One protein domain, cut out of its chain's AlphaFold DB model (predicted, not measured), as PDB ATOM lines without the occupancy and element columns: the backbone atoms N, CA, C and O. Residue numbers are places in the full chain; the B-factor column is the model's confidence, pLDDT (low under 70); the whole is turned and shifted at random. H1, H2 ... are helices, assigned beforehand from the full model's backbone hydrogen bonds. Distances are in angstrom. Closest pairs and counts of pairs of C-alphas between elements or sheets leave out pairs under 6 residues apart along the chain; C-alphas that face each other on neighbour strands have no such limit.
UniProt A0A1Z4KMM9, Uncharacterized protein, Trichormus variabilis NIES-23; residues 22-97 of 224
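This is residues 22 to 97 of the 224 residues of an uncharacterized protein of Trichormus variabilis NIES-23 (UniProt A0A1Z4KMM9). Three long helices make a loose zigzag, with H3 in the middle and H1 and H4 shifted along it toward opposite ends; short H2 lies in the turn from H1 to H3. The printed part has 76 residues with helices H1 to H4 in chain order and no named strand: all helix. It is loose, with a radius of gyration of the C-alphas of 15.4 A, a rod spanning 49 by 24 by 13 A.

Find C-alpha 22 at (-50.442, -47.370, 37.070); H1 runs from there to residue 38, 24.3 A. H2 is residues 44 to 47. H3, residues 50 to 66, covers 25.1 A. H4, residues 74 to 94, covers 30.3 A and ends at (-48.659, -30.081, 27.865).

H3 touches H1, closest at C-alphas 29 and 50, 6.1 A, opposite ways at a shallow tilt of 14 degrees. With residues 52 to 59 alone, H3 touches H4 in a helical hairpin, closest at C-alphas 52 and 91, 6.4 A, opposite ways at a shallow tilt of 19 degrees. H1 and H2 are close but not clearly touching, closest at C-alphas 32 and 45, 6.1 A. H1 and H4 are apart. In H1 and H3 every O i to N i+4 pair is within hydrogen-bond range, in H4 16 of 17; H2 is too short for one.

C-alphas 40 and 73 are the farthest apart, 49.2 A. The printed part has no cut and no long link. Look for low confidence, pLDDT under 70, at residues 67 to 70.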
ATOM      1  N   GLY A  22     -49.796 -46.918  38.308       82.75
ATOM      2  CA  GLY A  22     -50.442 -47.370  37.070       82.75
ATOM      3  C   GLY A  22     -51.962 -47.530  37.198       82.75
ATOM      4  O   GLY A  22     -52.693 -47.056  36.336       82.75
ATOM      5  N   CYS A  23     -52.450 -48.102  38.306       81.12
ATOM      6  CA  CYS A  23     -53.888 -48.219  38.564       81.12
ATOM      7  C   CYS A  23     -54.540 -46.843  38.773       81.12
ATOM      8  O   CYS A  23     -55.627 -46.596  38.257       81.12
ATOM      9  N   LYS A  24     -53.871 -45.926  39.490       81.50
ATOM     10  CA  LYS A  24     -54.354 -44.545  39.678       81.50
ATOM     11  C   LYS A  24     -54.471 -43.805  38.337       81.50
ATOM     12  O   LYS A  24     -55.490 -43.166  38.089       81.50
ATOM     13  N   LEU A  25     -53.464 -43.923  37.468       85.50
ATOM     14  CA  LEU A  25     -53.472 -43.321  36.128       85.50
ATOM     15  C   LEU A  25     -54.586 -43.899  35.250       85.50
ATOM     16  O   LEU A  25     -55.294 -43.133  34.607       85.50
ATOM     17  N   GLU A  26     -54.791 -45.217  35.278       83.25
ATOM     18  CA  GLU A  26     -55.882 -45.876  34.549       83.25
ATOM     19  C   GLU A  26     -57.258 -45.364  34.997       83.25
ATOM     20  O   GLU A  26     -58.113 -45.065  34.168       83.25
ATOM     21  N   ILE A  27     -57.479 -45.198  36.304       82.56
ATOM     22  CA  ILE A  27     -58.736 -44.641  36.827       82.56
ATOM     23  C   ILE A  27     -58.969 -43.220  36.301       82.56
ATOM     24  O   ILE A  27     -60.074 -42.911  35.852       82.56
ATOM     25  N   ILE A  28     -57.946 -42.359  36.349       86.06
ATOM     26  CA  ILE A  28     -58.041 -40.977  35.855       86.06
ATOM     27  C   ILE A  28     -58.356 -40.973  34.357       86.06
ATOM     28  O   ILE A  28     -59.273 -40.276  33.932       86.06
ATOM     29  N   GLU A  29     -57.654 -41.793  33.574       86.44
ATOM     30  CA  GLU A  29     -57.891 -41.961  32.139       86.44
ATOM     31  C   GLU A  29     -59.348 -42.335  31.856       86.44
ATOM     32  O   GLU A  29     -60.011 -41.672  31.062       86.44
ATOM     33  N   LYS A  30     -59.896 -43.326  32.569       84.75
ATOM     34  CA  LYS A  30     -61.292 -43.752  32.389       84.75
ATOM     35  C   LYS A  30     -62.309 -42.695  32.794       84.75
ATOM     36  O   LYS A  30     -63.349 -42.589  32.146       84.75
ATOM     37  N   ILE A  31     -62.031 -41.897  33.824       85.62
ATOM     38  CA  ILE A  31     -62.886 -40.758  34.192       85.62
ATOM     39  C   ILE A  31     -62.906 -39.720  33.065       85.62
ATOM     40  O   ILE A  31     -63.975 -39.210  32.732       85.62
ATOM     41  N   LEU A  32     -61.753 -39.429  32.461       87.81
ATOM     42  CA  LEU A  32     -61.638 -38.467  31.366       87.81
ATOM     43  C   LEU A  32     -62.276 -38.980  30.068       87.81
ATOM     44  O   LEU A  32     -63.072 -38.266  29.467       87.81
ATOM     45  N   GLU A  33     -62.023 -40.233  29.677       87.88
ATOM     46  CA  GLU A  33     -62.697 -40.871  28.533       87.88
ATOM     47  C   GLU A  33     -64.221 -40.808  28.695       87.88
ATOM     48  O   GLU A  33     -64.960 -40.443  27.781       87.88
ATOM     49  N   TYR A  34     -64.703 -41.136  29.894       85.69
ATOM     50  CA  TYR A  34     -66.119 -41.100  30.215       85.69
ATOM     51  C   TYR A  34     -66.693 -39.677  30.176       85.69
ATOM     52  O   TYR A  34     -67.809 -39.478  29.688       85.69
ATOM     53  N   ASN A  35     -65.944 -38.688  30.666       86.19
ATOM     54  CA  ASN A  35     -66.297 -37.277  30.558       86.19
ATOM     55  C   ASN A  35     -66.484 -36.849  29.100       86.19
ATOM     56  O   ASN A  35     -67.499 -36.228  28.780       86.19
ATOM     57  N   ASP A  36     -65.544 -37.213  28.230       86.06
ATOM     58  CA  ASP A  36     -65.532 -36.800  26.827       86.06
ATOM     59  C   ASP A  36     -66.656 -37.473  26.035       86.06
ATOM     60  O   ASP A  36     -67.402 -36.803  25.314       86.06
ATOM     61  N   LEU A  37     -66.857 -38.781  26.240       88.81
ATOM     62  CA  LEU A  37     -67.940 -39.545  25.612       88.81
ATOM     63  C   LEU A  37     -69.325 -38.969  25.931       88.81
ATOM     64  O   LEU A  37     -70.222 -39.006  25.089       88.81
ATOM     65  N   ASN A  38     -69.502 -38.432  27.138       88.31
ATOM     66  CA  ASN A  38     -70.784 -37.919  27.620       88.31
ATOM     67  C   ASN A  38     -70.892 -36.393  27.611       88.31
ATOM     68  O   ASN A  38     -71.950 -35.864  27.947       88.31
ATOM     69  N   LYS A  39     -69.828 -35.684  27.219       88.56
ATOM     70  CA  LYS A  39     -69.769 -34.217  27.160       88.56
ATOM     71  C   LYS A  39     -70.127 -33.547  28.492       88.56
ATOM     72  O   LYS A  39     -70.823 -32.533  28.513       88.56
ATOM     73  N   PHE A  40     -69.651 -34.108  29.607       84.88
ATOM     74  CA  PHE A  40     -69.873 -33.516  30.934       84.88
ATOM     75  C   PHE A  40     -69.078 -32.224  31.157       84.88
ATOM     76  O   PHE A  40     -69.428 -31.453  32.047       84.88
ATOM     77  N   ASN A  41     -68.054 -31.963  30.336       83.06
ATOM     78  CA  ASN A  41     -67.210 -30.767  30.400       83.06
ATOM     79  C   ASN A  41     -66.581 -30.561  31.789       83.06
ATOM     80  O   ASN A  41     -66.552 -29.451  32.321       83.06
ATOM     81  N   LEU A  42     -66.086 -31.641  32.401       83.00
ATOM     82  CA  LEU A  42     -65.317 -31.550  33.635       83.00
ATOM     83  C   LEU A  42     -64.067 -30.696  33.400       83.00
ATOM     84  O   LEU A  42     -63.235 -31.020  32.555       83.00
ATOM     85  N   ILE A  43     -63.895 -29.658  34.220       81.50
ATOM     86  CA  ILE A  43     -62.774 -28.704  34.132       81.50
ATOM     87  C   ILE A  43     -61.418 -29.413  34.178       81.50
ATOM     88  O   ILE A  43     -60.464 -28.985  33.536       81.50
ATOM     89  N   ILE A  44     -61.332 -30.533  34.904       80.75
ATOM     90  CA  ILE A  44     -60.098 -31.314  35.000       80.75
ATOM     91  C   ILE A  44     -59.617 -31.838  33.639       80.75
ATOM     92  O   ILE A  44     -58.410 -31.923  33.437       80.75
ATOM     93  N   GLY A  45     -60.523 -32.107  32.692       82.06
ATOM     94  CA  GLY A  45     -60.161 -32.522  31.333       82.06
ATOM     95  C   GLY A  45     -59.487 -31.416  30.519       82.06
ATOM     96  O   GLY A  45     -58.731 -31.710  29.598       82.06
ATOM     97  N   GLU A  46     -59.686 -30.147  30.886       81.94
ATOM     98  CA  GLU A  46     -58.966 -29.022  30.276       81.94
ATOM     99  C   GLU A  46     -57.564 -28.814  30.863       81.94
ATOM    100  O   GLU A  46     -56.715 -28.202  30.212       81.94
ATOM    101  N   ILE A  47     -57.333 -29.274  32.097       82.25
ATOM    102  CA  ILE A  47     -56.058 -29.131  32.815       82.25
ATOM    103  C   ILE A  47     -55.140 -30.312  32.491       82.25
ATOM    104  O   ILE A  47     -53.960 -30.134  32.189       82.25
ATOM    105  N   VAL A  48     -55.692 -31.527  32.545       85.31
ATOM    106  CA  VAL A  48     -54.977 -32.779  32.303       85.31
ATOM    107  C   VAL A  48     -55.680 -33.532  31.171       85.31
ATOM    108  O   VAL A  48     -56.603 -34.304  31.432       85.31
ATOM    109  N   PRO A  49     -55.283 -33.310  29.906       84.94
ATOM    110  CA  PRO A  49     -55.875 -34.019  28.779       84.94
ATOM    111  C   PRO A  49     -55.477 -35.502  28.786       84.94
ATOM    112  O   PRO A  49     -54.417 -35.875  29.291       84.94
ATOM    113  N   ILE A  50     -56.292 -36.359  28.160       87.31
ATOM    114  CA  ILE A  50     -56.049 -37.816  28.080       87.31
ATOM    115  C   ILE A  50     -54.659 -38.130  27.500       87.31
ATOM    116  O   ILE A  50     -53.978 -39.036  27.977       87.31
ATOM    117  N   SER A  51     -54.187 -37.341  26.529       87.12
ATOM    118  CA  SER A  51     -52.849 -37.496  25.944       87.12
ATOM    119  C   SER A  51     -51.723 -37.376  26.977       87.12
ATOM    120  O   SER A  51     -50.749 -38.123  26.911       87.12
ATOM    121  N   VAL A  52     -51.866 -36.482  27.961       89.19
ATOM    122  CA  VAL A  52     -50.902 -36.328  29.060       89.19
ATOM    123  C   VAL A  52     -50.909 -37.566  29.955       89.19
ATOM    124  O   VAL A  52     -49.844 -38.023  30.367       89.19
ATOM    125  N   ILE A  53     -52.079 -38.159  30.214       89.06
ATOM    126  CA  ILE A  53     -52.174 -39.404  30.991       89.06
ATOM    127  C   ILE A  53     -51.460 -40.556  30.275       89.06
ATOM    128  O   ILE A  53     -50.707 -41.291  30.917       89.06
ATOM    129  N   GLY A  54     -51.614 -40.672  28.953       87.19
ATOM    130  CA  GLY A  54     -50.882 -41.650  28.141       87.19
ATOM    131  C   GLY A  54     -49.363 -41.523  28.303       87.19
ATOM    132  O   GLY A  54     -48.685 -42.504  28.610       87.19
ATOM    133  N   LYS A  55     -48.829 -40.298  28.228       89.12
ATOM    134  CA  LYS A  55     -47.394 -40.039  28.441       89.12
ATOM    135  C   LYS A  55     -46.932 -40.333  29.870       89.12
ATOM    136  O   LYS A  55     -45.844 -40.872  30.060       89.12
ATOM    137  N   LEU A  56     -47.749 -40.023  30.882       90.31
ATOM    138  CA  LEU A  56     -47.453 -40.385  32.275       90.31
ATOM    139  C   LEU A  56     -47.354 -41.904  32.456       90.31
ATOM    140  O   LEU A  56     -46.510 -42.371  33.222       90.31
ATOM    141  N   ARG A  57     -48.189 -42.680  31.755       88.75
ATOM    142  CA  ARG A  57     -48.122 -44.145  31.776       88.75
ATOM    143  C   ARG A  57     -46.824 -44.653  31.157       88.75
ATOM    144  O   ARG A  57     -46.143 -45.435  31.811       88.75
ATOM    145  N   GLU A  58     -46.442 -44.151  29.983       88.44
ATOM    146  CA  GLU A  58     -45.161 -44.500  29.350       88.44
ATOM    147  C   GLU A  58     -43.971 -44.218  30.279       88.44
ATOM    148  O   GLU A  58     -43.112 -45.075  30.478       88.44
ATOM    149  N   LEU A  59     -43.938 -43.040  30.913       89.62
ATOM    150  CA  LEU A  59     -42.887 -42.684  31.871       89.62
ATOM    151  C   LEU A  59     -42.895 -43.584  33.113       89.62
ATOM    152  O   LEU A  59     -41.835 -43.930  33.635       89.62
ATOM    153  N   ASN A  60     -44.072 -43.981  33.600       88.56
ATOM    154  CA  ASN A  60     -44.187 -44.924  34.707       88.56
ATOM    155  C   ASN A  60     -43.689 -46.328  34.322       88.56
ATOM    156  O   ASN A  60     -43.051 -46.983  35.145       88.56
ATOM    157  N   ASP A  61     -43.947 -46.782  33.098       86.50
ATOM    158  CA  ASP A  61     -43.467 -48.073  32.600       86.50
ATOM    159  C   ASP A  61     -41.944 -48.063  32.437       86.50
ATOM    160  O   ASP A  61     -41.269 -48.980  32.909       86.50
ATOM    161  N   GLU A  62     -41.380 -46.969  31.918       86.94
ATOM    162  CA  GLU A  62     -39.932 -46.748  31.888       86.94
ATOM    163  C   GLU A  62     -39.328 -46.742  33.294       86.94
ATOM    164  O   GLU A  62     -38.341 -47.438  33.535       86.94
ATOM    165  N   ARG A  63     -39.951 -46.048  34.258       83.56
ATOM    166  CA  ARG A  63     -39.527 -46.068  35.669       83.56
ATOM    167  C   ARG A  63     -39.496 -47.493  36.225       83.56
ATOM    168  O   ARG A  63     -38.543 -47.859  36.905       83.56
ATOM    169  N   ASN A  64     -40.521 -48.297  35.948       81.50
ATOM    170  CA  ASN A  64     -40.585 -49.676  36.434       81.50
ATOM    171  C   ASN A  64     -39.565 -50.578  35.715       81.50
ATOM    172  O   ASN A  64     -39.048 -51.508  36.329       81.50
ATOM    173  N   SER A  65     -39.214 -50.279  34.458       80.75
ATOM    174  CA  SER A  65     -38.162 -50.999  33.731       80.75
ATOM    175  C   SER A  65     -36.798 -50.878  34.419       80.75
ATOM    176  O   SER A  65     -36.069 -51.863  34.479       80.75
ATOM    177  N   PHE A  66     -36.478 -49.729  35.035       74.81
ATOM    178  CA  PHE A  66     -35.217 -49.548  35.771       74.81
ATOM    179  C   PHE A  66     -35.050 -50.527  36.933       74.81
ATOM    180  O   PHE A  66     -33.929 -50.910  37.243       74.81
ATOM    181  N   SER A  67     -36.141 -50.973  37.559       67.00
ATOM    182  CA  SER A  67     -36.079 -51.973  38.631       67.00
ATOM    183  C   SER A  67     -35.713 -53.380  38.133       67.00
ATOM    184  O   SER A  67     -35.388 -54.239  38.948       67.00
ATOM    185  N   HIS A  68     -35.765 -53.622  36.820       64.44
ATOM    186  CA  HIS A  68     -35.496 -54.919  36.187       64.44
ATOM    187  C   HIS A  68     -34.245 -54.929  35.302       64.44
ATOM    188  O   HIS A  68     -33.845 -55.989  34.822       64.44
ATOM    189  N   ILE A  69     -33.625 -53.771  35.080       66.75
ATOM    190  CA  ILE A  69     -32.420 -53.651  34.269       66.75
ATOM    191  C   ILE A  69     -31.202 -53.909  35.171       66.75
ATOM    192  O   ILE A  69     -30.977 -53.197  36.150       66.75
ATOM    193  N   ALA A  70     -30.424 -54.950  34.853       61.34
ATOM    194  CA  ALA A  70     -29.082 -55.139  35.408       61.34
ATOM    195  C   ALA A  70     -28.230 -53.893  35.115       61.34
ATOM    196  O   ALA A  70     -28.442 -53.273  34.080       61.34
ATOM    197  N   ALA A  71     -27.310 -53.533  36.020       71.75
ATOM    198  CA  ALA A  71     -26.521 -52.296  35.969       71.75
ATOM    199  C   ALA A  71     -26.161 -51.874  34.528       71.75
ATOM    200  O   ALA A  71     -25.356 -52.534  33.874       71.75
ATOM    201  N   LEU A  72     -26.809 -50.809  34.039       73.06
ATOM    202  CA  LEU A  72     -26.486 -50.200  32.750       73.06
ATOM    203  C   LEU A  72     -25.053 -49.677  32.798       73.06
ATOM    204  O   LEU A  72     -24.614 -49.165  33.831       73.06
ATOM    205  N   GLU A  73     -24.350 -49.754  31.670       80.81
ATOM    206  CA  GLU A  73     -23.132 -48.967  31.502       80.81
ATOM    207  C   GLU A  73     -23.471 -47.469  31.556       80.81
ATOM    208  O   GLU A  73     -24.573 -47.050  31.195       80.81
ATOM    209  N   GLU A  74     -22.524 -46.652  32.016       82.00
ATOM    210  CA  GLU A  74     -22.734 -45.220  32.272       82.00
ATOM    211  C   GLU A  74     -23.247 -44.464  31.036       82.00
ATOM    212  O   GLU A  74     -24.199 -43.692  31.139       82.00
ATOM    213  N   SER A  75     -22.712 -44.772  29.851       85.31
ATOM    214  CA  SER A  75     -23.155 -44.191  28.576       85.31
ATOM    215  C   SER A  75     -24.607 -44.540  28.236       85.31
ATOM    216  O   SER A  75     -25.384 -43.678  27.837       85.31
ATOM    217  N   GLN A  76     -25.016 -45.792  28.458       85.12
ATOM    218  CA  GLN A  76     -26.392 -46.238  28.226       85.12
ATOM    219  C   GLN A  76     -27.368 -45.589  29.214       85.12
ATOM    220  O   GLN A  76     -28.519 -45.306  28.867       85.12
ATOM    221  N   ALA A  77     -26.923 -45.354  30.452       83.19
ATOM    222  CA  ALA A  77     -27.702 -44.638  31.451       83.19
ATOM    223  C   ALA A  77     -27.874 -43.157  31.078       83.19
ATOM    224  O   ALA A  77     -28.982 -42.631  31.201       83.19
ATOM    225  N   GLU A  78     -26.818 -42.506  30.586       86.38
ATOM    226  CA  GLU A  78     -26.849 -41.116  30.122       86.38
ATOM    227  C   GLU A  78     -27.771 -40.937  28.907       86.38
ATOM    228  O   GLU A  78     -28.655 -40.076  28.928       86.38
ATOM    229  N   ASP A  79     -27.658 -41.800  27.896       87.81
ATOM    230  CA  ASP A  79     -28.534 -41.782  26.718       87.81
ATOM    231  C   ASP A  79     -30.006 -41.946  27.114       87.81
ATOM    232  O   ASP A  79     -30.888 -41.205  26.661       87.81
ATOM    233  N   LYS A  80     -30.284 -42.892  28.020       85.88
ATOM    234  CA  LYS A  80     -31.640 -43.130  28.517       85.88
ATOM    235  C   LYS A  80     -32.153 -41.950  29.344       85.88
ATOM    236  O   LYS A  80     -33.317 -41.577  29.203       85.88
ATOM    237  N   TYR A  81     -31.310 -41.333  30.169       86.75
ATOM    238  CA  TYR A  81     -31.662 -40.126  30.914       86.75
ATOM    239  C   TYR A  81     -32.028 -38.975  29.971       86.75
ATOM    240  O   TYR A  81     -33.095 -38.386  30.129       86.75
ATOM    241  N   ASN A  82     -31.199 -38.704  28.960       88.38
ATOM    242  CA  ASN A  82     -31.412 -37.632  27.986       88.38
ATOM    243  C   ASN A  82     -32.712 -37.822  27.186       88.38
ATOM    244  O   ASN A  82     -33.442 -36.860  26.936       88.38
ATOM    245  N   LEU A  83     -33.061 -39.068  26.856       88.81
ATOM    246  CA  LEU A  83     -34.349 -39.388  26.242       88.81
ATOM    247  C   LEU A  83     -35.527 -39.112  27.194       88.81
ATOM    248  O   LEU A  83     -36.528 -38.513  26.795       88.81
ATOM    249  N   LEU A  84     -35.432 -39.556  28.449       90.50
ATOM    250  CA  LEU A  84     -36.526 -39.453  29.420       90.50
ATOM    251  C   LEU A  84     -36.754 -38.021  29.905       90.50
ATOM    252  O   LEU A  84     -37.906 -37.612  30.049       90.50
ATOM    253  N   ILE A  85     -35.690 -37.248  30.129       89.88
ATOM    254  CA  ILE A  85     -35.807 -35.859  30.582       89.88
ATOM    255  C   ILE A  85     -36.523 -34.998  29.540       89.88
ATOM    256  O   ILE A  85     -37.389 -34.209  29.914       89.88
ATOM    257  N   SER A  86     -36.259 -35.209  28.244       89.44
ATOM    258  CA  SER A  86     -36.985 -34.520  27.170       89.44
ATOM    259  C   SER A  86     -38.481 -34.827  27.233       89.44
ATOM    260  O   SER A  86     -39.295 -33.909  27.230       89.44
ATOM    261  N   LYS A  87     -38.854 -36.106  27.396       90.25
ATOM    262  CA  LYS A  87     -40.264 -36.512  27.532       90.25
ATOM    263  C   LYS A  87     -40.939 -35.888  28.755       90.25
ATOM    264  O   LYS A  87     -42.108 -35.516  28.682       90.25
ATOM    265  N   VAL A  88     -40.226 -35.782  29.878       90.75
ATOM    266  CA  VAL A  88     -40.740 -35.137  31.098       90.75
ATOM    267  C   VAL A  88     -40.975 -33.648  30.855       90.75
ATOM    268  O   VAL A  88     -42.032 -33.139  31.217       90.75
ATOM    269  N   ILE A  89     -40.031 -32.955  30.217       89.31
ATOM    270  CA  ILE A  89     -40.159 -31.529  29.890       89.31
ATOM    271  C   ILE A  89     -41.349 -31.294  28.952       89.31
ATOM    272  O   ILE A  89     -42.188 -30.441  29.242       89.31
ATOM    273  N   ASP A  90     -41.471 -32.082  27.883       88.38
ATOM    274  CA  ASP A  90     -42.589 -31.984  26.936       88.38
ATOM    275  C   ASP A  90     -43.935 -32.185  27.637       88.38
ATOM    276  O   ASP A  90     -44.891 -31.445  27.406       88.38
ATOM    277  N   LEU A  91     -44.004 -33.159  28.548       89.69
ATOM    278  CA  LEU A  91     -45.190 -33.414  29.354       89.69
ATOM    279  C   LEU A  91     -45.548 -32.210  30.228       89.69
ATOM    280  O   LEU A  91     -46.716 -31.827  30.280       89.69
ATOM    281  N   LEU A  92     -44.566 -31.588  30.887       86.12
ATOM    282  CA  LEU A  92     -44.795 -30.404  31.720       86.12
ATOM    283  C   LEU A  92     -45.354 -29.224  30.914       86.12
ATOM    284  O   LEU A  92     -46.190 -28.492  31.436       86.12
ATOM    285  N   PHE A  93     -44.954 -29.057  29.649       85.88
ATOM    286  CA  PHE A  93     -45.522 -28.036  28.758       85.88
ATOM    287  C   PHE A  93     -46.937 -28.366  28.260       85.88
ATOM    288  O   PHE A  93     -47.694 -27.465  27.885       85.88
ATOM    289  N   GLU A  94     -47.316 -29.643  28.247       86.12
ATOM    290  CA  GLU A  94     -48.659 -30.081  27.865       86.12
ATOM    291  C   GLU A  94     -49.676 -30.003  28.997       86.12
ATOM    292  O   GLU A  94     -50.873 -29.869  28.724       86.12
ATOM    293  N   VAL A  95     -49.225 -30.038  30.253       83.50
ATOM    294  CA  VAL A  95     -50.081 -29.725  31.396       83.50
ATOM    295  C   VAL A  95     -50.356 -28.222  31.383       83.50
ATOM    296  O   VAL A  95     -49.480 -27.398  31.643       83.50
ATOM    297  N   LYS A  96     -51.595 -27.850  31.058       80.06
ATOM    298  CA  LYS A  96     -52.009 -26.453  30.889       80.06
ATOM    299  C   LYS A  96     -52.887 -26.005  32.044       80.06
ATOM    300  O   LYS A  96     -53.501 -26.816  32.732       80.06
ATOM    301  N   LYS A  97     -52.994 -24.688  32.225       81.88
ATOM    302  CA  LYS A  97     -53.925 -24.065  33.171       81.88
ATOM    303  C   LYS A  97     -53.705 -24.479  34.635       81.88
ATOM    304  O   LYS A  97     -54.636 -24.369  35.433       81.88
TER     305      LYS A  97